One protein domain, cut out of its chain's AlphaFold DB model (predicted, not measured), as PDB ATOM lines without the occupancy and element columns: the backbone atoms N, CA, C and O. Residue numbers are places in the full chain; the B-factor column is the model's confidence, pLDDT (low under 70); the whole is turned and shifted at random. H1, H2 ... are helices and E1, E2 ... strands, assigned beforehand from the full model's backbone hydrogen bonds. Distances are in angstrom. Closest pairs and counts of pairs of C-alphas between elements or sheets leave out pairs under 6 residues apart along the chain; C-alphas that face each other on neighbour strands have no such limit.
ATOM      1  N   ALA A  84     405.328 327.478 376.644       97.62
ATOM      2  CA  ALA A  84     404.140 327.612 377.478       97.62
ATOM      3  C   ALA A  84     402.890 327.556 376.586       97.62
ATOM      4  O   ALA A  84     402.855 328.177 375.523       97.62
ATOM      5  N   THR A  85     401.875 326.816 377.018       98.00
ATOM      6  CA  THR A  85     400.567 326.750 376.361       98.00
ATOM      7  C   THR A  85     399.478 326.754 377.425       98.00
ATOM      8  O   THR A  85     399.660 326.271 378.545       98.00
ATOM      9  N   THR A  86     398.359 327.348 377.055       98.19
ATOM     10  CA  THR A  86     397.084 327.375 377.760       98.19
ATOM     11  C   THR A  86     396.066 326.414 377.140       98.19
ATOM     12  O   THR A  86     394.990 326.250 377.709       98.19
ATOM     13  N   ASP A  87     396.390 325.765 376.009       98.31
ATOM     14  CA  ASP A  87     395.532 324.759 375.377       98.31
ATOM     15  C   ASP A  87     395.573 323.441 376.178       98.31
ATOM     16  O   ASP A  87     396.633 322.804 376.250       98.31
ATOM     17  N   PRO A  88     394.451 322.996 376.778       98.25
ATOM     18  CA  PRO A  88     394.431 321.804 377.616       98.25
ATOM     19  C   PRO A  88     394.910 320.540 376.890       98.25
ATOM     20  O   PRO A  88     394.638 320.311 375.706       98.25
ATOM     21  N   VAL A  89     395.622 319.681 377.623       98.00
ATOM     22  CA  VAL A  89     396.112 318.386 377.118       98.00
ATOM     23  C   VAL A  89     394.944 317.447 376.805       98.00
ATOM     24  O   VAL A  89     394.982 316.719 375.819       98.00
ATOM     25  N   ASP A  90     393.893 317.504 377.618       97.69
ATOM     26  CA  ASP A  90     392.692 316.670 377.573       97.69
ATOM     27  C   ASP A  90     391.550 317.275 376.739       97.69
ATOM     28  O   ASP A  90     390.419 316.788 376.788       97.69
ATOM     29  N   ARG A  91     391.820 318.322 375.945       97.75
ATOM     30  CA  ARG A  91     390.812 318.909 375.054       97.75
ATOM     31  C   ARG A  91     390.310 317.870 374.051       97.75
ATOM     32  O   ARG A  91     391.072 317.362 373.227       97.75
ATOM     33  N   ASP A  92     388.998 317.652 374.057       98.19
ATOM     34  CA  ASP A  92     388.327 316.814 373.070       98.19
ATOM     35  C   ASP A  92     388.401 317.466 371.679       98.19
ATOM     36  O   ASP A  92     387.892 318.565 371.440       98.19
ATOM     37  N   VAL A  93     389.051 316.786 370.737       98.00
ATOM     38  CA  VAL A  93     389.220 317.281 369.363       98.00
ATOM     39  C   VAL A  93     387.933 317.204 368.551       98.00
ATOM     40  O   VAL A  93     387.824 317.868 367.522       98.00
ATOM     41  N   ARG A  94     386.955 316.399 368.980       98.19
ATOM     42  CA  ARG A  94     385.726 316.145 368.223       98.19
ATOM     43  C   ARG A  94     384.856 317.383 368.106       98.19
ATOM     44  O   ARG A  94     384.183 317.524 367.096       98.19
ATOM     45  N   SER A  95     384.889 318.285 369.085       97.44
ATOM     46  CA  SER A  95     384.141 319.546 369.034       97.44
ATOM     47  C   SER A  95     384.787 320.598 368.128       97.44
ATOM     48  O   SER A  95     384.227 321.680 367.966       97.44
ATOM     49  N   PHE A  96     385.968 320.325 367.563       98.00
ATOM     50  CA  PHE A  96     386.645 321.269 366.684       98.00
ATOM     51  C   PHE A  96     385.830 321.484 365.398       98.00
ATOM     52  O   PHE A  96     385.469 320.489 364.757       98.00
ATOM     53  N   PRO A  97     385.550 322.739 364.996       97.69
ATOM     54  CA  PRO A  97     384.752 323.020 363.809       97.69
ATOM     55  C   PRO A  97     385.374 322.446 362.537       97.69
ATOM     56  O   PRO A  97     386.579 322.563 362.306       97.69
ATOM     57  N   HIS A  98     384.530 321.878 361.683       96.81
ATOM     58  CA  HIS A  98     384.879 321.503 360.322       96.81
ATOM     59  C   HIS A  98     384.128 322.412 359.360       96.81
ATOM     60  O   HIS A  98     382.904 322.477 359.362       96.81
ATOM     61  N   THR A  99     384.870 323.200 358.589       92.69
ATOM     62  CA  THR A  99     384.287 324.106 357.599       92.69
ATOM     63  C   THR A  99     385.062 323.965 356.307       92.69
ATOM     64  O   THR A  99     386.151 324.517 356.152       92.69
ATOM     65  N   HIS A 100     384.499 323.212 355.365       91.06
ATOM     66  CA  HIS A 100     385.085 323.046 354.045       91.06
ATOM     67  C   HIS A 100     383.990 322.987 352.964       91.06
ATOM     68  O   HIS A 100     383.049 322.215 353.119       91.06
ATOM     69  N   PRO A 101     384.118 323.708 351.829       88.62
ATOM     70  CA  PRO A 101     383.074 323.766 350.791       88.62
ATOM     71  C   PRO A 101     382.664 322.411 350.198       88.62
ATOM     72  O   PRO A 101     381.586 322.270 349.633       88.62
ATOM     73  N   SER A 102     383.550 321.420 350.286       85.12
ATOM     74  CA  SER A 102     383.359 320.067 349.744       85.12
ATOM     75  C   SER A 102     383.029 319.012 350.809       85.12
ATOM     76  O   SER A 102     383.249 317.830 350.559       85.12
ATOM     77  N   SER A 103     382.598 319.412 352.007       91.75
ATOM     78  CA  SER A 103     382.265 318.493 353.099       91.75
ATOM     79  C   SER A 103     380.971 318.916 353.788       91.75
ATOM     80  O   SER A 103     380.722 320.104 353.963       91.75
ATOM     81  N   ASP A 104     380.153 317.933 354.161       93.06
ATOM     82  CA  ASP A 104     378.933 318.087 354.961       93.06
ATOM     83  C   ASP A 104     379.192 317.923 356.470       93.06
ATOM     84  O   ASP A 104     378.254 317.951 357.265       93.06
ATOM     85  N   PHE A 105     380.449 317.726 356.873       97.00
ATOM     86  CA  PHE A 105     380.830 317.668 358.277       97.00
ATOM     87  C   PHE A 105     380.807 319.058 358.910       97.00
ATOM     88  O   PHE A 105     381.272 320.028 358.322       97.00
ATOM     89  N   GLU A 106     380.300 319.129 360.138       97.31
ATOM     90  CA  GLU A 106     380.252 320.355 360.940       97.31
ATOM     91  C   GLU A 106     381.375 320.374 361.979       97.31
ATOM     92  O   GLU A 106     381.833 321.433 362.410       97.31
ATOM     93  N   THR A 107     381.831 319.190 362.395       98.31
ATOM     94  CA  THR A 107     382.889 319.021 363.392       98.31
ATOM     95  C   THR A 107     383.837 317.884 363.024       98.31
ATOM     96  O   THR A 107     383.489 316.980 362.262       98.31
ATOM     97  N   VAL A 108     385.036 317.876 363.604       97.88
ATOM     98  CA  VAL A 108     385.969 316.742 363.482       97.88
ATOM     99  C   VAL A 108     385.356 315.450 364.036       97.88
ATOM    100  O   VAL A 108     385.624 314.368 363.518       97.88
ATOM    101  N   GLY A 109     384.475 315.541 365.035       97.44
ATOM    102  CA  GLY A 109     383.728 314.398 365.557       97.44
ATOM    103  C   GLY A 109     382.860 313.710 364.507       97.44
ATOM    104  O   GLY A 109     382.716 312.489 364.547       97.44
ATOM    105  N   ASP A 110     382.342 314.453 363.528       97.50
ATOM    106  CA  ASP A 110     381.527 313.890 362.449       97.50
ATOM    107  C   ASP A 110     382.344 312.985 361.520       97.50
ATOM    108  O   ASP A 110     381.838 311.957 361.066       97.50
ATOM    109  N   ILE A 111     383.627 313.309 361.312       96.81
ATOM    110  CA  ILE A 111     384.579 312.460 360.579       96.81
ATOM    111  C   ILE A 111     384.711 311.109 361.286       96.81
ATOM    112  O   ILE A 111     384.755 310.062 360.628       96.81
ATOM    113  N   PHE A 112     384.748 311.144 362.623       95.94
ATOM    114  CA  PHE A 112     384.901 309.975 363.484       95.94
ATOM    115  C   PHE A 112     383.575 309.285 363.852       95.94
ATOM    116  O   PHE A 112     383.576 308.197 364.433       95.94
ATOM    117  N   SER A 113     382.434 309.823 363.431       94.62
ATOM    118  CA  SER A 113     381.114 309.277 363.745       94.62
ATOM    119  C   SER A 113     380.746 308.105 362.839       94.62
ATOM    120  O   SER A 113     380.771 308.226 361.616       94.62
ATOM    121  N   SER A 114     380.323 306.984 363.425       91.31
ATOM    122  CA  SER A 114     379.738 305.864 362.673       91.31
ATOM    123  C   SER A 114     378.402 306.229 362.014       91.31
ATOM    124  O   SER A 114     378.048 305.647 360.995       91.31
ATOM    125  N   ALA A 115     377.677 307.213 362.558       93.56
ATOM    126  CA  ALA A 115     376.398 307.664 362.017       93.56
ATOM    127  C   ALA A 115     376.566 308.625 360.827       93.56
ATOM    128  O   ALA A 115     375.849 308.507 359.837       93.56
ATOM    129  N   LYS A 116     377.507 309.578 360.909       94.25
ATOM    130  CA  LYS A 116     377.724 310.586 359.849       94.25
ATOM    131  C   LYS A 116     378.754 310.156 358.799       94.25
ATOM    132  O   LYS A 116     378.645 310.577 357.645       94.25
ATOM    133  N   ASN A 117     379.714 309.308 359.176       93.81
ATOM    134  CA  ASN A 117     380.749 308.760 358.302       93.81
ATOM    135  C   ASN A 117     380.905 307.236 358.489       93.81
ATOM    136  O   ASN A 117     381.954 306.771 358.962       93.81
ATOM    137  N   PRO A 118     379.873 306.446 358.136       88.44
ATOM    138  CA  PRO A 118     379.964 304.994 358.200       88.44
ATOM    139  C   PRO A 118     381.155 304.499 357.371       88.44
ATOM    140  O   PRO A 118     381.470 305.035 356.303       88.44
ATOM    141  N   ASP A 119     381.856 303.501 357.903       83.69
ATOM    142  CA  ASP A 119     383.053 302.893 357.318       83.69
ATOM    143  C   ASP A 119     384.208 303.861 356.993       83.69
ATOM    144  O   ASP A 119     385.104 303.494 356.231       83.69
ATOM    145  N   ARG A 120     384.218 305.104 357.498       88.44
ATOM    146  CA  ARG A 120     385.271 306.094 357.181       88.44
ATOM    147  C   ARG A 120     385.442 306.318 355.663       88.44
ATOM    148  O   ARG A 120     386.565 306.373 355.163       88.44
ATOM    149  N   LYS A 121     384.343 306.353 354.896       84.50
ATOM    150  CA  LYS A 121     384.376 306.487 353.421       84.50
ATOM    151  C   LYS A 121     384.248 307.926 352.931       84.50
ATOM    152  O   LYS A 121     384.753 308.241 351.854       84.50
ATOM    153  N   LYS A 122     383.555 308.791 353.675       92.19
ATOM    154  CA  LYS A 122     383.372 310.183 353.262       92.19
ATOM    155  C   LYS A 122     384.691 310.950 353.411       92.19
ATOM    156  O   LYS A 122     385.329 310.859 354.466       92.19
ATOM    157  N   PRO A 123     385.095 311.712 352.382       93.31
ATOM    158  CA  PRO A 123     386.329 312.475 352.415       93.31
ATOM    159  C   PRO A 123     386.221 313.669 353.370       93.31
ATOM    160  O   PRO A 123     385.164 314.283 353.505       93.31
ATOM    161  N   PHE A 124     387.338 314.041 353.986       95.62
ATOM    162  CA  PHE A 124     387.433 315.188 354.890       95.62
ATOM    163  C   PHE A 124     388.702 315.998 354.628       95.62
ATOM    164  O   PHE A 124     389.687 315.482 354.116       95.62
ATOM    165  N   ASP A 125     388.689 317.274 354.998       96.38
ATOM    166  CA  ASP A 125     389.887 318.111 354.955       96.38
ATOM    167  C   ASP A 125     390.891 317.726 356.058       96.38
ATOM    168  O   ASP A 125     390.606 317.874 357.249       96.38
ATOM    169  N   ILE A 126     392.076 317.246 355.663       97.31
ATOM    170  CA  ILE A 126     393.101 316.796 356.620       97.31
ATOM    171  C   ILE A 126     393.678 317.948 357.449       97.31
ATOM    172  O   ILE A 126     393.999 317.752 358.622       97.31
ATOM    173  N   ARG A 127     393.769 319.163 356.887       97.31
ATOM    174  CA  ARG A 127     394.274 320.343 357.608       97.31
ATOM    175  C   ARG A 127     393.423 320.639 358.834       97.31
ATOM    176  O   ARG A 127     393.974 320.985 359.873       97.31
ATOM    177  N   THR A 128     392.110 320.456 358.737       97.50
ATOM    178  CA  THR A 128     391.189 320.612 359.866       97.50
ATOM    179  C   THR A 128     391.481 319.612 360.988       97.50
ATOM    180  O   THR A 128     391.535 320.007 362.150       97.50
ATOM    181  N   VAL A 129     391.753 318.341 360.667       98.06
ATOM    182  CA  VAL A 129     392.122 317.325 361.676       98.06
ATOM    183  C   VAL A 129     393.493 317.624 362.287       98.06
ATOM    184  O   VAL A 129     393.667 317.538 363.498       98.06
ATOM    185  N   MET A 130     394.476 318.032 361.480       98.56
ATOM    186  CA  MET A 130     395.784 318.444 362.004       98.56
ATOM    187  C   MET A 130     395.643 319.627 362.968       98.56
ATOM    188  O   MET A 130     396.225 319.610 364.050       98.56
ATOM    189  N   ARG A 131     394.834 320.630 362.599       98.19
ATOM    190  CA  ARG A 131     394.556 321.809 363.430       98.19
ATOM    191  C   ARG A 131     393.818 321.464 364.713       98.19
ATOM    192  O   ARG A 131     394.119 322.086 365.718       98.19
ATOM    193  N   SER A 132     392.901 320.498 364.711       98.25
ATOM    194  CA  SER A 132     392.191 320.115 365.935       98.25
ATOM    195  C   SER A 132     393.101 319.433 366.955       98.25
ATOM    196  O   SER A 132     392.887 319.594 368.159       98.25
ATOM    197  N   VAL A 133     394.120 318.708 366.484       98.44
ATOM    198  CA  VAL A 133     395.067 317.961 367.322       98.44
ATOM    199  C   VAL A 133     396.139 318.864 367.933       98.44
ATOM    200  O   VAL A 133     396.447 318.683 369.107       98.44
ATOM    201  N   VAL A 134     396.684 319.833 367.190       98.62
ATOM    202  CA  VAL A 134     397.743 320.752 367.666       98.62
ATOM    203  C   VAL A 134     397.225 321.830 368.621       98.62
ATOM    204  O   VAL A 134     396.017 322.022 368.769       98.62
ATOM    205  N   ASP A 135     398.151 322.513 369.293       98.62
ATOM    206  CA  ASP A 135     397.845 323.597 370.229       98.62
ATOM    207  C   ASP A 135     397.139 324.771 369.534       98.62
ATOM    208  O   ASP A 135     397.599 325.262 368.503       98.62
ATOM    209  N   GLN A 136     396.024 325.228 370.107       97.88
ATOM    210  CA  GLN A 136     395.205 326.315 369.548       97.88
ATOM    211  C   GLN A 136     395.775 327.713 369.778       97.88
ATOM    212  O   GLN A 136     395.406 328.653 369.075       97.88
ATOM    213  N   ASP A 137     396.651 327.870 370.766       97.12
ATOM    214  CA  ASP A 137     397.243 329.152 371.141       97.12
ATOM    215  C   ASP A 137     398.608 329.409 370.482       97.12
ATOM    216  O   ASP A 137     399.227 330.448 370.719       97.12
ATOM    217  N   HIS A 138     399.047 328.511 369.593       95.44
ATOM    218  CA  HIS A 138     400.271 328.650 368.808       95.44
ATOM    219  C   HIS A 138     399.978 328.645 367.309       95.44
ATOM    220  O   HIS A 138     399.238 327.813 366.790       95.44
ATOM    221  N   SER A 139     400.620 329.550 366.569       94.44
ATOM    222  CA  SER A 139     400.499 329.557 365.109       94.44
ATOM    223  C   SER A 139     401.196 328.336 364.499       94.44
ATOM    224  O   SER A 139     402.349 328.065 364.837       94.44
ATOM    225  N   VAL A 140     400.554 327.668 363.540       97.06
ATOM    226  CA  VAL A 140     401.189 326.617 362.724       97.06
ATOM    227  C   VAL A 140     401.930 327.209 361.530       97.06
ATOM    228  O   VAL A 140     401.507 328.222 360.964       97.06
ATOM    229  N   LEU A 141     403.005 326.556 361.098       97.06
ATOM    230  CA  LEU A 141     403.784 326.951 359.928       97.06
ATOM    231  C   LEU A 141     403.762 325.836 358.869       97.06
ATOM    232  O   LEU A 141     404.437 324.818 359.010       97.06
ATOM    233  N   GLU A 142     402.975 326.021 357.804       97.50
ATOM    234  CA  GLU A 142     402.840 325.032 356.722       97.50
ATOM    235  C   GLU A 142     404.019 325.096 355.744       97.50
ATOM    236  O   GLU A 142     404.300 326.145 355.168       97.50
ATOM    237  N   ARG A 143     404.702 323.965 355.540       95.06
ATOM    238  CA  ARG A 143     405.843 323.837 354.622       95.06
ATOM    239  C   ARG A 143     405.399 323.360 353.246       95.06
ATOM    240  O   ARG A 143     404.619 322.409 353.135       95.06
ATOM    241  N   TRP A 144     406.000 323.935 352.200       96.19
ATOM    242  CA  TRP A 144     405.783 323.517 350.808       96.19
ATOM    243  C   TRP A 144     404.301 323.560 350.409       96.19
ATOM    244  O   TRP A 144     403.806 322.627 349.767       96.19
ATOM    245  N   ALA A 145     403.581 324.596 350.846       95.31
ATOM    246  CA  ALA A 145     402.158 324.764 350.549       95.31
ATOM    247  C   ALA A 145     401.899 324.821 349.032       95.31
ATOM    248  O   ALA A 145     400.947 324.212 348.554       95.31
ATOM    249  N   ASP A 146     402.817 325.442 348.283       95.19
ATOM    250  CA  ASP A 146     402.694 325.654 346.835       95.19
ATOM    251  C   ASP A 146     403.449 324.615 345.984       95.19
ATOM    252  O   ASP A 146     403.575 324.776 344.769       95.19
ATOM    253  N   MET A 147     403.974 323.543 346.594       96.38
ATOM    254  CA  MET A 147     404.687 322.501 345.849       96.38
ATOM    255  C   MET A 147     403.709 321.708 344.973       96.38
ATOM    256  O   MET A 147     402.861 320.960 345.464       96.38
ATOM    257  N   ALA A 148     403.866 321.838 343.659       94.44
ATOM    258  CA  ALA A 148     402.955 321.294 342.666       94.44
ATOM    259  C   ALA A 148     402.979 319.757 342.632       94.44
ATOM    260  O   ALA A 148     404.035 319.119 342.571       94.44
ATOM    261  N   GLY A 149     401.791 319.146 342.653       93.88
ATOM    262  CA  GLY A 149     401.629 317.689 342.653       93.88
ATOM    263  C   GLY A 149     401.993 317.028 343.985       93.88
ATOM    264  O   GLY A 149     402.043 315.802 344.071       93.88
ATOM    265  N   ALA A 150     402.263 317.822 345.024       96.00
ATOM    266  CA  ALA A 150     402.484 317.345 346.384       96.00
ATOM    267  C   ALA A 150     401.285 317.616 347.308       96.00
ATOM    268  O   ALA A 150     401.397 317.426 348.519       96.00
ATOM    269  N   ASP A 151     400.149 318.039 346.748       93.75
ATOM    270  CA  ASP A 151     398.967 318.512 347.471       93.75
ATOM    271  C   ASP A 151     398.387 317.473 348.447       93.75
ATOM    272  O   ASP A 151     397.803 317.846 349.465       93.75
ATOM    273  N   THR A 152     398.584 316.173 348.178       95.94
ATOM    274  CA  THR A 152     398.079 315.088 349.038       95.94
ATOM    275  C   THR A 152     398.888 314.862 350.315       95.94
ATOM    276  O   THR A 152     398.454 314.098 351.174       95.94
ATOM    277  N   SER A 153     400.033 315.533 350.472       97.31
ATOM    278  CA  SER A 153     400.830 315.529 351.700       97.31
ATOM    279  C   SER A 153     400.911 316.944 352.269       97.31
ATOM    280  O   SER A 153     401.459 317.864 351.655       97.31
ATOM    281  N   VAL A 154     400.358 317.123 353.464       98.31
ATOM    282  CA  VAL A 154     400.354 318.382 354.211       98.31
ATOM    283  C   VAL A 154     401.387 318.290 355.322       98.31
ATOM    284  O   VAL A 154     401.437 317.298 356.041       98.31
ATOM    285  N   VAL A 155     402.215 319.324 355.474       98.44
ATOM    286  CA  VAL A 155     403.298 319.344 356.462       98.44
ATOM    287  C   VAL A 155     403.205 320.624 357.273       98.44
ATOM    288  O   VAL A 155     403.349 321.710 356.714       98.44
ATOM    289  N   LEU A 156     403.002 320.496 358.581       98.38
ATOM    290  CA  LEU A 156     402.981 321.608 359.527       98.38
ATOM    291  C   LEU A 156     404.143 321.476 360.509       98.38
ATOM    292  O   LEU A 156     404.373 320.401 361.053       98.38
ATOM    293  N   ASP A 157     404.826 322.577 360.790       98.12
ATOM    294  CA  ASP A 157     405.523 322.749 362.062       98.12
ATOM    295  C   ASP A 157     404.526 323.354 363.067       98.12
ATOM    296  O   ASP A 157     403.819 324.316 362.747       98.12
ATOM    297  N   ALA A 158     404.396 322.738 364.244       98.50
ATOM    298  CA  ALA A 158     403.363 323.057 365.232       98.50
ATOM    299  C   ALA A 158     403.828 322.756 366.669       98.50
ATOM    300  O   ALA A 158     404.971 322.346 366.884       98.50
ATOM    301  N   HIS A 159     402.933 322.951 367.642       98.69
ATOM    302  CA  HIS A 159     403.132 322.557 369.037       98.69
ATOM    303  C   HIS A 159     402.055 321.562 369.492       98.69
ATOM    304  O   HIS A 159     400.904 321.645 369.057       98.69
ATOM    305  N   LEU A 160     402.446 320.619 370.351       98.19
ATOM    306  CA  LEU A 160     401.564 319.686 371.053       98.19
ATOM    307  C   LEU A 160     401.876 319.707 372.546       98.19
ATOM    308  O   LEU A 160     402.953 319.280 372.962       98.19
ATOM    309  N   ALA A 161     400.949 320.224 373.350       98.31
ATOM    310  CA  ALA A 161     401.171 320.517 374.764       98.31
ATOM    311  C   ALA A 161     402.426 321.381 375.002       98.31
ATOM    312  O   ALA A 161     403.120 321.226 376.008       98.31
ATOM    313  N   GLY A 162     402.750 322.267 374.062       98.31
ATOM    314  CA  GLY A 162     403.954 323.086 374.048       98.31
ATOM    315  C   GLY A 162     405.184 322.404 373.449       98.31
ATOM    316  O   GLY A 162     406.183 323.082 373.229       98.31
ATOM    317  N   HIS A 163     405.173 321.099 373.164       98.50
ATOM    318  CA  HIS A 163     406.300 320.433 372.505       98.50
ATOM    319  C   HIS A 163     406.325 320.776 371.015       98.50
ATOM    320  O   HIS A 163     405.332 320.511 370.333       98.50
ATOM    321  N   PRO A 164     407.429 321.321 370.474       98.44
ATOM    322  CA  PRO A 164     407.538 321.522 369.037       98.44
ATOM    323  C   PRO A 164     407.544 320.183 368.302       98.44
ATOM    324  O   PRO A 164     408.284 319.274 368.675       98.44
ATOM    325  N   VAL A 165     406.731 320.059 367.255       98.69
ATOM    326  CA  VAL A 165     406.580 318.837 366.451       98.69
ATOM    327  C   VAL A 165     406.452 319.173 364.967       98.69
ATOM    328  O   VAL A 165     405.996 320.258 364.597       98.69
ATOM    329  N   THR A 166     406.808 318.227 364.100       98.56
ATOM    330  CA  THR A 166     406.351 318.239 362.704       98.56
ATOM    331  C   THR A 166     405.153 317.312 362.561       98.56
ATOM    332  O   THR A 166     405.244 316.125 362.862       98.56
ATOM    333  N   VAL A 167     404.039 317.834 362.059       98.88
ATOM    334  CA  VAL A 167     402.833 317.058 361.767       98.88
ATOM    335  C   VAL A 167     402.733 316.835 360.262       98.88
ATOM    336  O   VAL A 167     402.757 317.791 359.486       98.88
ATOM    337  N   VAL A 168     402.602 315.578 359.845       98.75
ATOM    338  CA  VAL A 168     402.346 315.188 358.456       98.75
ATOM    339  C   VAL A 168     400.924 314.655 358.360       98.75
ATOM    340  O   VAL A 168     400.573 313.707 359.050       98.75
ATOM    341  N   GLY A 169     400.101 315.254 357.508       98.25
ATOM    342  CA  GLY A 169     398.744 314.798 357.233       98.25
ATOM    343  C   GLY A 169     398.612 314.336 355.792       98.25
ATOM    344  O   GLY A 169     399.116 314.996 354.882       98.25
ATOM    345  N   ILE A 170     397.917 313.223 355.578       97.50
ATOM    346  CA  ILE A 170     397.601 312.735 354.233       97.50
ATOM    347  C   ILE A 170     396.167 313.121 353.874       97.50
ATOM    348  O   ILE A 170     395.227 312.797 354.599       97.50
ATOM    349  N   GLU A 171     396.008 313.840 352.766       96.12
ATOM    350  CA  GLU A 171     394.720 314.389 352.341       96.12
ATOM    351  C   GLU A 171     393.682 313.287 352.098       96.12
ATOM    352  O   GLU A 171     393.957 312.272 351.454       96.12
ATOM    353  N   SER A 172     392.462 313.502 352.600       95.25
ATOM    354  CA  SER A 172     391.349 312.573 352.411       95.25
ATOM    355  C   SER A 172     390.399 313.002 351.297       95.25
ATOM    356  O   SER A 172     389.563 312.194 350.888       95.25
ATOM    357  N   ARG A 173     390.511 314.216 350.764       94.44
ATOM    358  CA  ARG A 173     389.761 314.655 349.582       94.44
ATOM    359  C   ARG A 173     390.487 314.311 348.287       94.44
ATOM    360  O   ARG A 173     391.710 314.266 348.232       94.44
ATOM    361  N   ALA A 174     389.708 314.126 347.225       93.81
ATOM    362  CA  ALA A 174     390.257 314.192 345.880       93.81
ATOM    363  C   ALA A 174     390.571 315.658 345.539       93.81
ATOM    364  O   ALA A 174     389.729 316.533 345.759       93.81
ATOM    365  N   ILE A 175     391.768 315.931 345.021       93.06
ATOM    366  CA  ILE A 175     392.189 317.285 344.635       93.06
ATOM    367  C   ILE A 175     392.274 317.373 343.105       93.06
ATOM    368  O   ILE A 175     392.967 316.561 342.486       93.06
ATOM    369  N   PRO A 176     391.614 318.358 342.468       91.38
ATOM    370  CA  PRO A 176     391.773 318.601 341.039       91.38
ATOM    371  C   PRO A 176     393.225 318.917 340.672       91.38
ATOM    372  O   PRO A 176     393.876 319.745 341.318       91.38
ATOM    373  N   ARG A 177     393.728 318.293 339.604       89.81
ATOM    374  CA  ARG A 177     395.056 318.603 339.066       89.81
ATOM    375  C   ARG A 177     395.031 319.973 338.387       89.81
ATOM    376  O   ARG A 177     394.079 320.316 337.690       89.81
ATOM    377  N   LYS A 178     396.088 320.762 338.588       85.44
ATOM    378  CA  LYS A 178     396.273 322.061 337.927       85.44
ATOM    379  C   LYS A 178     397.222 321.910 336.740       85.44
ATOM    380  O   LYS A 178     398.248 321.246 336.856       85.44
ATOM    381  N   GLY A 179     396.916 322.594 335.641       83.88
ATOM    382  CA  GLY A 179     397.767 322.627 334.450       83.88
ATOM    383  C   GLY A 179     397.587 321.415 333.533       83.88
ATOM    384  O   GLY A 179     396.553 320.756 333.555       83.88
ATOM    385  N   HIS A 180     398.595 321.161 332.697       81.31
ATOM    386  CA  HIS A 180     398.590 320.070 331.724       81.31
ATOM    387  C   HIS A 180     399.212 318.813 332.326       81.31
ATOM    388  O   HIS A 180     400.285 318.881 332.927       81.31
ATOM    389  N   PHE A 181     398.567 317.667 332.125       86.88
ATOM    390  CA  PHE A 181     399.057 316.373 332.583       86.88
ATOM    391  C   PHE A 181     398.848 315.277 331.528       86.88
ATOM    392  O   PHE A 181     397.963 315.411 330.680       86.88
ATOM    393  N   PRO A 182     399.677 314.213 331.537       85.94
ATOM    394  CA  PRO A 182     399.526 313.075 330.633       85.94
ATOM    395  C   PRO A 182     398.180 312.358 330.794       85.94
ATOM    396  O   PRO A 182     397.651 312.252 331.897       85.94
ATOM    397  N   ALA A 183     397.663 311.802 329.695       89.50
ATOM    398  CA  ALA A 183     396.409 311.039 329.687       89.50
ATOM    399  C   ALA A 183     396.519 309.646 330.337       89.50
ATOM    400  O   ALA A 183     395.511 308.985 330.554       89.50
ATOM    401  N   ASP A 184     397.738 309.175 330.612       88.69
ATOM    402  CA  ASP A 184     398.012 307.886 331.252       88.69
ATOM    403  C   ASP A 184     398.390 308.020 332.736       88.69
ATOM    404  O   ASP A 184     398.995 307.121 333.329       88.69
ATOM    405  N   GLY A 185     398.026 309.154 333.331       88.69
ATOM    406  CA  GLY A 185     397.994 309.361 334.767       88.69
ATOM    407  C   GLY A 185     396.576 309.590 335.281       88.69
ATOM    408  O   GLY A 185     395.609 309.486 334.528       88.69
ATOM    409  N   PRO A 186     396.426 309.887 336.575       89.50
ATOM    410  CA  PRO A 186     395.113 310.106 337.167       89.50
ATOM    411  C   PRO A 186     394.532 311.470 336.762       89.50
ATOM    412  O   PRO A 186     395.260 312.457 336.679       89.50
ATOM    413  N   ASP A 187     393.213 311.574 336.606       88.38
ATOM    414  CA  ASP A 187     392.550 312.865 336.335       88.38
ATOM    415  C   ASP A 187     392.553 313.801 337.557       88.38
ATOM    416  O   ASP A 187     392.531 315.028 337.447       88.38
ATOM    417  N   THR A 188     392.582 313.217 338.757       93.12
ATOM    418  CA  THR A 188     392.593 313.926 340.041       93.12
ATOM    419  C   THR A 188     393.600 313.282 340.979       93.12
ATOM    420  O   THR A 188     393.867 312.087 340.887       93.12
ATOM    421  N   TRP A 189     394.143 314.047 341.920       94.25
ATOM    422  CA  TRP A 189     394.890 313.451 343.019       94.25
ATOM    423  C   TRP A 189     393.913 312.712 343.929       94.25
ATOM    424  O   TRP A 189     393.091 313.338 344.597       94.25
ATOM    425  N   THR A 190     393.966 311.385 343.919       93.75
ATOM    426  CA  THR A 190     393.028 310.532 344.650       93.75
ATOM    427  C   THR A 190     393.269 310.559 346.159       93.75
ATOM    428  O   THR A 190     394.390 310.726 346.643       93.75
ATOM    429  N   SER A 191     392.181 310.378 346.910       91.81
ATOM    430  CA  SER A 191     392.168 310.383 348.375       91.81
ATOM    431  C   SER A 191     393.148 309.377 348.979       91.81
ATOM    432  O   SER A 191     393.166 308.197 348.614       91.81
ATOM    433  N   GLY A 192     393.941 309.843 349.942       92.69
ATOM    434  CA  GLY A 192     394.881 309.026 350.698       92.69
ATOM    435  C   GLY A 192     396.040 308.451 349.885       92.69
ATOM    436  O   GLY A 192     396.778 307.603 350.387       92.69
ATOM    437  N   THR A 193     396.193 308.866 348.628       94.44
ATOM    438  CA  THR A 193     397.196 308.321 347.716       94.44
ATOM    439  C   THR A 193     398.469 309.161 347.746       94.44
ATOM    440  O   THR A 193     398.447 310.395 347.658       94.44
ATOM    441  N   LEU A 194     399.604 308.475 347.850       95.69
ATOM    442  CA  LEU A 194     400.925 309.068 347.700       95.69
ATOM    443  C   LEU A 194     401.351 309.030 346.226       95.69
ATOM    444  O   LEU A 194     401.497 307.962 345.635       95.69
ATOM    445  N   PHE A 195     401.559 310.218 345.667       96.62
ATOM    446  CA  PHE A 195     402.066 310.486 344.319       96.62
ATOM    447  C   PHE A 195     403.562 310.821 344.381       96.62
ATOM    448  O   PHE A 195     404.078 311.046 345.484       96.62
ATOM    449  N   PRO A 196     404.290 310.910 343.249       96.94
ATOM    450  CA  PRO A 196     405.745 311.067 343.287       96.94
ATOM    451  C   PRO A 196     406.183 312.290 344.102       96.94
ATOM    452  O   PRO A 196     407.005 312.197 345.017       96.94
ATOM    453  N   ASN A 197     405.548 313.438 343.854       96.81
ATOM    454  CA  ASN A 197     405.877 314.686 344.535       96.81
ATOM    455  C   ASN A 197     405.378 314.730 345.988       96.81
ATOM    456  O   ASN A 197     406.103 315.246 346.842       96.81
ATOM    457  N   SER A 198     404.212 314.158 346.320       97.06
ATOM    458  CA  SER A 198     403.769 314.074 347.722       97.06
ATOM    459  C   SER A 198     404.584 313.064 348.535       97.06
ATOM    460  O   SER A 198     404.864 313.305 349.711       97.06
ATOM    461  N   SER A 199     405.081 311.999 347.903       97.62
ATOM    462  CA  SER A 199     406.034 311.055 348.498       97.62
ATOM    463  C   SER A 199     407.366 311.745 348.797       97.62
ATOM    464  O   SER A 199     407.853 311.710 349.928       97.62
ATOM    465  N   LYS A 200     407.901 312.488 347.818       97.62
ATOM    466  CA  LYS A 200     409.093 313.329 347.983       97.62
ATOM    467  C   LYS A 200     408.923 314.358 349.104       97.62
ATOM    468  O   LYS A 200     409.826 314.519 349.922       97.62
ATOM    469  N   LYS A 201     407.785 315.061 349.159       98.00
ATOM    470  CA  LYS A 201     407.474 316.044 350.214       98.00
ATOM    471  C   LYS A 201     407.444 315.388 351.596       98.00
ATOM    472  O   LYS A 201     408.077 315.896 352.518       98.00
ATOM    473  N   THR A 202     406.801 314.228 351.711       97.94
ATOM    474  CA  THR A 202     406.733 313.444 352.953       97.94
ATOM    475  C   THR A 202     408.124 313.016 353.425       97.94
ATOM    476  O   THR A 202     408.506 313.304 354.557       97.94
ATOM    477  N   ALA A 203     408.934 312.424 352.542       97.56
ATOM    478  CA  ALA A 203     410.306 312.034 352.867       97.56
ATOM    479  C   ALA A 203     411.167 313.241 353.284       97.56
ATOM    480  O   ALA A 203     411.956 313.151 354.227       97.56
ATOM    481  N   ARG A 204     411.010 314.399 352.627       97.12
ATOM    482  CA  ARG A 204     411.701 315.645 353.009       97.12
ATOM    483  C   ARG A 204     411.281 316.150 354.385       97.12
ATOM    484  O   ARG A 204     412.149 316.594 355.128       97.12
ATOM    485  N   ALA A 205     409.995 316.081 354.725       97.06
ATOM    486  CA  ALA A 205     409.492 316.492 356.032       97.06
ATOM    487  C   ALA A 205     410.099 315.648 357.161       97.06
ATOM    488  O   ALA A 205     410.637 316.204 358.116       97.06
ATOM    489  N   ILE A 206     410.094 314.321 356.997       97.88
ATOM    490  CA  ILE A 206     410.681 313.374 357.956       97.88
ATOM    491  C   ILE A 206     412.178 313.664 358.132       97.88
ATOM    492  O   ILE A 206     412.659 313.864 359.245       97.88
ATOM    493  N   ASN A 207     412.920 313.789 357.028       97.69
ATOM    494  CA  ASN A 207     414.352 314.089 357.082       97.69
ATOM    495  C   ASN A 207     414.666 315.451 357.727       97.69
ATOM    496  O   ASN A 207     415.676 315.573 358.417       97.69
ATOM    497  N   ALA A 208     413.836 316.475 357.505       95.94
ATOM    498  CA  ALA A 208     414.048 317.810 358.066       95.94
ATOM    499  C   ALA A 208     413.813 317.871 359.587       95.94
ATOM    500  O   ALA A 208     414.424 318.699 360.262       95.94
ATOM    501  N   ALA A 209     412.951 317.006 360.128       96.94
ATOM    502  CA  ALA A 209     412.685 316.909 361.565       96.94
ATOM    503  C   ALA A 209     413.680 315.998 362.316       96.94
ATOM    504  O   ALA A 209     413.825 316.127 363.533       96.94
ATOM    505  N   SER A 210     414.388 315.114 361.602       97.44
ATOM    506  CA  SER A 210     415.311 314.131 362.185       97.44
ATOM    507  C   SER A 210     416.447 314.782 362.988       97.44
ATOM    508  O   SER A 210     417.094 315.744 362.549       97.44
ATOM    509  N   GLY A 211     416.684 314.259 364.193       96.19
ATOM    510  CA  GLY A 211     417.647 314.793 365.157       96.19
ATOM    511  C   GLY A 211     417.250 316.157 365.727       96.19
ATOM    512  O   GLY A 211     418.105 316.874 366.238       96.19
ATOM    513  N   ASN A 212     415.982 316.560 365.587       96.44
ATOM    514  CA  ASN A 212     415.488 317.857 366.039       96.44
ATOM    515  C   ASN A 212     414.198 317.723 366.846       96.44
ATOM    516  O   ASN A 212     414.230 317.907 368.055       96.44
ATOM    517  N   ARG A 213     413.081 317.366 366.211       97.31
ATOM    518  CA  ARG A 213     411.762 317.335 366.853       97.31
ATOM    519  C   ARG A 213     410.990 316.064 366.495       97.31
ATOM    520  O   ARG A 213     411.252 315.499 365.435       97.31
ATOM    521  N   PRO A 214     410.055 315.617 367.351       98.62
ATOM    522  CA  PRO A 214     409.139 314.525 367.037       98.62
ATOM    523  C   PRO A 214     408.408 314.725 365.709       98.62
ATOM    524  O   PRO A 214     408.108 315.863 365.323       98.62
ATOM    525  N   ILE A 215     408.040 313.615 365.066       98.69
ATOM    526  CA  ILE A 215     407.052 313.629 363.983       98.69
ATOM    527  C   ILE A 215     405.745 312.976 364.425       98.69
ATOM    528  O   ILE A 215     405.748 311.943 365.091       98.69
ATOM    529  N   VAL A 216     404.629 313.572 364.013       98.88
ATOM    530  CA  VAL A 216     403.284 313.009 364.156       98.88
ATOM    531  C   VAL A 216     402.681 312.854 362.768       98.88
ATOM    532  O   VAL A 216     402.491 313.839 362.058       98.88
ATOM    533  N   VAL A 217     402.377 311.629 362.359       98.69
ATOM    534  CA  VAL A 217     401.750 311.335 361.068       98.69
ATOM    535  C   VAL A 217     400.275 311.026 361.296       98.69
ATOM    536  O   VAL A 217     399.947 310.031 361.933       98.69
ATOM    537  N   LEU A 218     399.377 311.861 360.771       98.44
ATOM    538  CA  LEU A 218     397.937 311.608 360.745       98.44
ATOM    539  C   LEU A 218     397.578 310.928 359.422       98.44
ATOM    540  O   LEU A 218     397.497 311.558 358.362       98.44
ATOM    541  N   ALA A 219     397.416 309.611 359.491       93.75
ATOM    542  CA  ALA A 219     397.349 308.735 358.338       93.75
ATOM    543  C   ALA A 219     395.909 308.478 357.868       93.75
ATOM    544  O   ALA A 219     395.091 307.863 358.560       93.75
ATOM    545  N   ASN A 220     395.647 308.899 356.633       93.12
ATOM    546  CA  ASN A 220     394.618 308.358 355.754       93.12
ATOM    547  C   ASN A 220     395.331 307.891 354.481       93.12
ATOM    548  O   ASN A 220     395.543 308.683 353.574       93.12
ATOM    549  N   LEU A 221     395.796 306.647 354.456       90.19
ATOM    550  CA  LEU A 221     396.679 306.120 353.419       90.19
ATOM    551  C   LEU A 221     395.995 304.976 352.675       90.19
ATOM    552  O   LEU A 221     395.755 303.913 353.239       90.19
ATOM    553  N   SER A 222     395.705 305.184 351.395       86.69
ATOM    554  CA  SER A 222     395.156 304.171 350.486       86.69
ATOM    555  C   SER A 222     396.241 303.442 349.685       86.69
ATOM    556  O   SER A 222     395.969 302.394 349.100       86.69
ATOM    557  N   GLY A 223     397.473 303.962 349.692       91.06
ATOM    558  CA  GLY A 223     398.633 303.369 349.037       91.06
ATOM    559  C   GLY A 223     399.428 304.384 348.219       91.06
ATOM    560  O   GLY A 223     399.341 305.594 348.429       91.06
ATOM    561  N   PHE A 224     400.213 303.862 347.281       94.38
ATOM    562  CA  PHE A 224     400.947 304.640 346.286       94.38
ATOM    563  C   PHE A 224     400.217 304.611 344.949       94.38
ATOM    564  O   PHE A 224     399.565 303.616 344.627       94.38
ATOM    565  N   ASP A 225     400.364 305.671 344.160       94.75
ATOM    566  CA  ASP A 225     399.818 305.680 342.810       94.75
ATOM    567  C   ASP A 225     400.596 304.738 341.880       94.75
ATOM    568  O   ASP A 225     401.820 304.810 341.762       94.75
ATOM    569  N   GLY A 226     399.862 303.848 341.215       93.81
ATOM    570  CA  GLY A 226     400.412 302.834 340.314       93.81
ATOM    571  C   GLY A 226     400.295 303.185 338.832       93.81
ATOM    572  O   GLY A 226     400.540 302.316 337.997       93.81
ATOM    573  N   SER A 227     399.874 304.407 338.488       95.25
ATOM    574  CA  SER A 227     399.697 304.804 337.089       95.25
ATOM    575  C   SER A 227     401.023 304.767 336.307       95.25
ATOM    576  O   SER A 227     402.094 305.002 336.883       95.25
ATOM    577  N   PRO A 228     400.986 304.512 334.983       96.56
ATOM    578  CA  PRO A 228     402.158 304.643 334.123       96.56
ATOM    579  C   PRO A 228     402.880 305.988 334.277       96.56
ATOM    580  O   PRO A 228     404.111 306.009 334.298       96.56
ATOM    581  N   GLU A 229     402.140 307.094 334.443       95.44
ATOM    582  CA  GLU A 229     402.720 308.409 334.739       95.44
ATOM    583  C   GLU A 229     403.576 308.377 336.015       95.44
ATOM    584  O   GLU A 229     404.760 308.713 335.968       95.44
ATOM    585  N   SER A 230     403.006 307.962 337.149       96.31
ATOM    586  CA  SER A 230     403.713 307.975 338.436       96.31
ATOM    587  C   SER A 230     404.907 307.026 338.458       96.31
ATOM    588  O   SER A 230     405.968 307.382 338.973       96.31
ATOM    589  N   LEU A 231     404.779 305.845 337.849       97.19
ATOM    590  CA  LEU A 231     405.881 304.887 337.755       97.19
ATOM    591  C   LEU A 231     407.039 305.428 336.904       97.19
ATOM    592  O   LEU A 231     408.193 305.297 337.311       97.19
ATOM    593  N   ARG A 232     406.759 306.100 335.775       96.44
ATOM    594  CA  ARG A 232     407.797 306.792 334.984       96.44
ATOM    595  C   ARG A 232     408.402 307.979 335.724       96.44
ATOM    596  O   ARG A 232     409.595 308.229 335.592       96.44
ATOM    597  N   ASN A 233     407.605 308.660 336.542       96.06
ATOM    598  CA  ASN A 233     408.053 309.713 337.453       96.06
ATOM    599  C   ASN A 233     408.666 309.159 338.751       96.06
ATOM    600  O   ASN A 233     408.766 309.869 339.753       96.06
ATOM    601  N   ILE A 234     409.133 307.908 338.712       97.31
ATOM    602  CA  ILE A 234     409.992 307.298 339.722       97.31
ATOM    603  C   ILE A 234     409.308 307.179 341.101       97.31
ATOM    604  O   ILE A 234     409.929 307.316 342.157       97.31
ATOM    605  N   GLN A 235     408.006 306.876 341.111       97.00
ATOM    606  CA  GLN A 235     407.240 306.646 342.343       97.00
ATOM    607  C   GLN A 235     407.881 305.599 343.268       97.00
ATOM    608  O   GLN A 235     407.824 305.739 344.489       97.00
ATOM    609  N   LEU A 236     408.504 304.556 342.713       96.62
ATOM    610  CA  LEU A 236     409.141 303.509 343.515       96.62
ATOM    611  C   LEU A 236     410.333 304.043 344.319       96.62
ATOM    612  O   LEU A 236     410.447 303.721 345.501       96.62
ATOM    613  N   GLU A 237     411.174 304.902 343.732       97.50
ATOM    614  CA  GLU A 237     412.283 305.518 344.474       97.50
ATOM    615  C   GLU A 237     411.753 306.490 345.525       97.50
ATOM    616  O   GLU A 237     412.185 306.438 346.671       97.50
ATOM    617  N   TYR A 238     410.757 307.322 345.199       97.00
ATOM    618  CA  TYR A 238     410.186 308.232 346.196       97.00
ATOM    619  C   TYR A 238     409.452 307.510 347.333       97.00
ATOM    620  O   TYR A 238     409.456 307.996 348.464       97.00
ATOM    621  N   GLY A 239     408.851 306.348 347.069       95.94
ATOM    622  CA  GLY A 239     408.310 305.476 348.110       95.94
ATOM    623  C   GLY A 239     409.416 304.893 348.994       95.94
ATOM    624  O   GLY A 239     409.335 304.982 350.220       95.94
ATOM    625  N   ALA A 240     410.489 304.373 348.388       96.25
ATOM    626  CA  ALA A 240     411.654 303.866 349.116       96.25
ATOM    627  C   ALA A 240     412.321 304.953 349.979       96.25
ATOM    628  O   ALA A 240     412.787 304.679 351.083       96.25
ATOM    629  N   GLU A 241     412.310 306.201 349.516       97.06
ATOM    630  CA  GLU A 241     412.818 307.362 350.243       97.06
ATOM    631  C   GLU A 241     412.045 307.665 351.532       97.06
ATOM    632  O   GLU A 241     412.658 308.100 352.506       97.06
ATOM    633  N   ILE A 242     410.736 307.386 351.588       97.50
ATOM    634  CA  ILE A 242     409.965 307.458 352.841       97.50
ATOM    635  C   ILE A 242     410.450 306.379 353.806       97.50
ATOM    636  O   ILE A 242     410.807 306.701 354.937       97.50
ATOM    637  N   GLY A 243     410.531 305.123 353.354       96.69
ATOM    638  CA  GLY A 243     411.004 304.016 354.190       96.69
ATOM    639  C   GLY A 243     412.411 304.275 354.731       96.69
ATOM    640  O   GLY A 243     412.658 304.145 355.926       96.69
ATOM    641  N   ARG A 244     413.320 304.764 353.878       97.50
ATOM    642  CA  ARG A 244     414.666 305.184 354.284       97.50
ATOM    643  C   ARG A 244     414.634 306.327 355.297       97.50
ATOM    644  O   ARG A 244     415.457 306.332 356.210       97.50
ATOM    645  N   ALA A 245     413.738 307.299 355.140       97.81
ATOM    646  CA  ALA A 245     413.606 308.404 356.084       97.81
ATOM    647  C   ALA A 245     413.106 307.929 357.456       97.81
ATOM    648  O   ALA A 245     413.633 308.402 358.453       97.81
ATOM    649  N   ILE A 246     412.158 306.985 357.506       98.06
ATOM    650  CA  ILE A 246     411.652 306.381 358.751       98.06
ATOM    651  C   ILE A 246     412.736 305.552 359.447       98.06
ATOM    652  O   ILE A 246     412.997 305.767 360.629       98.06
ATOM    653  N   VAL A 247     413.425 304.672 358.712       98.12
ATOM    654  CA  VAL A 247     414.511 303.838 359.263       98.12
ATOM    655  C   VAL A 247     415.623 304.691 359.877       98.12
ATOM    656  O   VAL A 247     416.118 304.385 360.953       98.12
ATOM    657  N   ASN A 248     416.009 305.782 359.212       97.38
ATOM    658  CA  ASN A 248     417.095 306.654 359.673       97.38
ATOM    659  C   ASN A 248     416.616 307.824 360.549       97.38
ATOM    660  O   ASN A 248     417.388 308.755 360.801       97.38
ATOM    661  N   PHE A 249     415.343 307.853 360.945       97.94
ATOM    662  CA  PHE A 249     414.821 308.958 361.735       97.94
ATOM    663  C   PHE A 249     415.383 308.908 363.158       97.94
ATOM    664  O   PHE A 249     415.192 307.931 363.881       97.94
ATOM    665  N   ASP A 250     416.045 309.988 363.568       97.31
ATOM    666  CA  ASP A 250     416.598 310.151 364.907       97.31
ATOM    667  C   ASP A 250     415.633 310.972 365.773       97.31
ATOM    668  O   ASP A 250     415.669 312.210 365.817       97.31
ATOM    669  N   GLY A 251     414.735 310.278 366.465       97.38
ATOM    670  CA  GLY A 251     413.740 310.872 367.348       97.38
ATOM    671  C   GLY A 251     412.458 310.043 367.403       97.38
ATOM    672  O   GLY A 251     412.388 308.972 366.808       97.38
ATOM    673  N   PRO A 252     411.433 310.523 368.121       98.31
ATOM    674  CA  PRO A 252     410.168 309.811 368.235       98.31
ATOM    675  C   PRO A 252     409.263 310.006 367.015       98.31
ATOM    676  O   PRO A 252     409.116 311.122 366.501       98.31
ATOM    677  N   ILE A 253     408.621 308.915 366.599       98.81
ATOM    678  CA  ILE A 253     407.619 308.879 365.532       98.81
ATOM    679  C   ILE A 253     406.294 308.439 366.143       98.81
ATOM    680  O   ILE A 253     406.191 307.336 366.666       98.81
ATOM    681  N   VAL A 254     405.261 309.268 366.032       98.81
ATOM    682  CA  VAL A 254     403.887 308.852 366.327       98.81
ATOM    683  C   VAL A 254     403.144 308.729 365.011       98.81
ATOM    684  O   VAL A 254     402.996 309.711 364.286       98.81
ATOM    685  N   PHE A 255     402.674 307.534 364.682       98.19
ATOM    686  CA  PHE A 255     401.883 307.293 363.481       98.19
ATOM    687  C   PHE A 255     400.461 306.944 363.880       98.19
ATOM    688  O   PHE A 255     400.208 305.888 364.444       98.19
ATOM    689  N   CYS A 256     399.530 307.852 363.613       98.12
ATOM    690  CA  CYS A 256     398.143 307.722 364.017       98.12
ATOM    691  C   CYS A 256     397.241 307.511 362.803       98.12
ATOM    692  O   CYS A 256     397.030 308.427 362.005       98.12
ATOM    693  N   VAL A 257     396.643 306.327 362.687       96.44
ATOM    694  CA  VAL A 257     395.619 306.041 361.677       96.44
ATOM    695  C   VAL A 257     394.323 306.748 362.068       96.44
ATOM    696  O   VAL A 257     393.683 306.391 363.054       96.44
ATOM    697  N   VAL A 258     393.923 307.756 361.291       95.94
ATOM    698  CA  VAL A 258     392.703 308.546 361.555       95.94
ATOM    699  C   VAL A 258     391.497 308.070 360.744       95.94
ATOM    700  O   VAL A 258     390.358 308.395 361.074       95.94
ATOM    701  N   SER A 259     391.725 307.304 359.676       92.69
ATOM    702  CA  SER A 259     390.663 306.836 358.782       92.69
ATOM    703  C   SER A 259     390.968 305.441 358.241       92.69
ATOM    704  O   SER A 259     390.539 304.446 358.824       92.69
ATOM    705  N   ARG A 260     391.731 305.350 357.149       88.62
ATOM    706  CA  ARG A 260     392.067 304.093 356.475       88.62
ATOM    707  C   ARG A 260     393.573 303.979 356.287       88.62
ATOM    708  O   ARG A 260     394.242 304.984 356.053       88.62
ATOM    709  N   TYR A 261     394.089 302.761 356.368       87.38
ATOM    710  CA  TYR A 261     395.496 302.440 356.174       87.38
ATOM    711  C   TYR A 261     395.636 301.135 355.384       87.38
ATOM    712  O   TYR A 261     395.431 300.042 355.915       87.38
ATOM    713  N   HIS A 262     395.945 301.265 354.094       83.69
ATOM    714  CA  HIS A 262     395.992 300.157 353.148       83.69
ATOM    715  C   HIS A 262     397.281 300.091 352.320       83.69
ATOM    716  O   HIS A 262     397.947 301.096 352.059       83.69
ATOM    717  N   GLY A 263     397.578 298.887 351.825       79.31
ATOM    718  CA  GLY A 263     398.494 298.666 350.707       79.31
ATOM    719  C   GLY A 263     399.968 298.932 351.003       79.31
ATOM    720  O   GLY A 263     400.446 298.791 352.125       79.31
ATOM    721  N   GLY A 264     400.711 299.317 349.960       76.19
ATOM    722  CA  GLY A 264     402.164 299.525 350.027       76.19
ATOM    723  C   GLY A 264     402.603 300.640 350.982       76.19
ATOM    724  O   GLY A 264     403.737 300.620 351.456       76.19
ATOM    725  N   ALA A 265     401.706 301.569 351.325       79.31
ATOM    726  CA  ALA A 265     401.970 302.576 352.350       79.31
ATOM    727  C   ALA A 265     402.156 301.949 353.745       79.31
ATOM    728  O   ALA A 265     402.846 302.528 354.584       79.31
ATOM    729  N   PHE A 266     401.608 300.746 353.971       83.25
ATOM    730  CA  PHE A 266     401.860 299.967 355.180       83.25
ATOM    731  C   PHE A 266     403.349 299.663 355.366       83.25
ATOM    732  O   PHE A 266     403.901 299.802 356.450       83.25
ATOM    733  N   VAL A 267     404.024 299.311 354.274       88.50
ATOM    734  CA  VAL A 267     405.417 298.859 354.304       88.50
ATOM    735  C   VAL A 267     406.363 299.974 354.735       88.50
ATOM    736  O   VAL A 267     407.240 299.740 355.555       88.50
ATOM    737  N   VAL A 268     406.188 301.188 354.205       93.25
ATOM    738  CA  VAL A 268     407.124 302.305 354.436       93.25
ATOM    739  C   VAL A 268     406.914 303.028 355.770       93.25
ATOM    740  O   VAL A 268     407.763 303.823 356.158       93.25
ATOM    741  N   PHE A 269     405.804 302.750 356.458       93.00
ATOM    742  CA  PHE A 269     405.468 303.265 357.790       93.00
ATOM    743  C   PHE A 269     405.260 302.127 358.803       93.00
ATOM    744  O   PHE A 269     404.558 302.292 359.795       93.00
ATOM    745  N   SER A 270     405.843 300.953 358.555       91.06
ATOM    746  CA  SER A 270     405.766 299.847 359.506       91.06
ATOM    747  C   SER A 270     406.513 300.204 360.791       91.06
ATOM    748  O   SER A 270     407.662 300.644 360.730       91.06
ATOM    749  N   GLY A 271     405.897 299.945 361.950       91.69
ATOM    750  CA  GLY A 271     406.535 300.127 363.262       91.69
ATOM    751  C   GLY A 271     407.844 299.342 363.409       91.69
ATOM    752  O   GLY A 271     408.757 299.782 364.094       91.69
ATOM    753  N   ALA A 272     408.001 298.239 362.669       93.25
ATOM    754  CA  ALA A 272     409.235 297.449 362.646       93.25
ATOM    755  C   ALA A 272     410.438 298.171 362.003       93.25
ATOM    756  O   ALA A 272     411.549 297.647 362.037       93.25
TER     757      ALA A 272
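What this domain is: This is residues 84 to 272 of the 398 residues of the protein "CoA carboxyltransferase C-terminal domain-containing protein" of Rhodococcus sp. P27 (UniProt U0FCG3). A twisted sheet of four strands has helix H3 over one face and the shorter H2 over the other, three layers in all; H5 runs side by side with H3, and little H6 packs on H5. Long stretches without a named element lie around this core, among them residues 84 to 107, whose C-alphas are 17 to 26 A from the mean of all C-alphas. The 189 printed residues hold H1 H2 E1 E2 H3 E3 H4 H5 E4 H6 in that order, under half of them in named elements, in a mixed class of helices and strands. The mixed sheet has the order E1 E2 E3 E4. The whole is compact, with a radius of gyration of the C-alphas of 16.3 A and spans of 49 by 40 by 31 A.

Where its parts are: H1 is residues 108 to 112, with C-alpha 108 at (385.969, 316.742, 363.482), and H2 is residues 126 to 133. E1, residues 153 to 160, is 19.8 A long and bends by 65 degrees at residue 157; E2, residues 163 to 170, is 21.7 A long. H3, residues 196 to 209, is 20.4 A long, and E3 is residues 215 to 221, 16.6 A. H4 is residues 228 to 232, and H5, residues 235 to 247, is 18.6 A long. E4, residues 253 to 262, is 19.1 A long and bends by 106 degrees at residue 259. H6, residues 265 to 268, ends at (407.124, 302.305, 354.436).

How they stand to each other: E1 and E2 form an antiparallel hairpin, with N 154 and O 169 at 2.8 A. E2 and E3 are parallel, with N 168 and O 216 at 2.8 A, as are E3 and E4, with N 217 and O 254 at 2.8 A. E2, H3, E3 and E3, H4 H5, E4 are strand-helix-strand units, parallel neighbour strands with helices between, each crossover right-handed. H3 is over E1 and E2 at a height over the sheet of 9.4 A; H2, on the opposite face, is over E2 and E3 at 7.7 A. H3 and H5 touch at Ala 203 and Ile 242, closest C-alphas 4.6 A apart, at a shallow tilt of 17 degrees, the same way. H5 and H6 touch, closest C-alphas Gly 243 and Val 268 at 4.2 A. H1 and H2 only just touch, with 3 pairs of C-alphas within 8 A, the closest Val 108 and Val 129 at 6.4 A. H4 and H5 meet only through their link. In H1 to H5 every O i to N i+4 pair is within hydrogen-bond range; H6 is too short for one.

The domain as a whole: The C-alphas farthest apart, of Ala 84 and Ala 183, are 51.2 A apart. The printed part has no cut. The links H1 to H2, H2 to E1 and E2 to H3 are long. Mean pLDDT of the printed part is 94.9, and no printed residue is under 70.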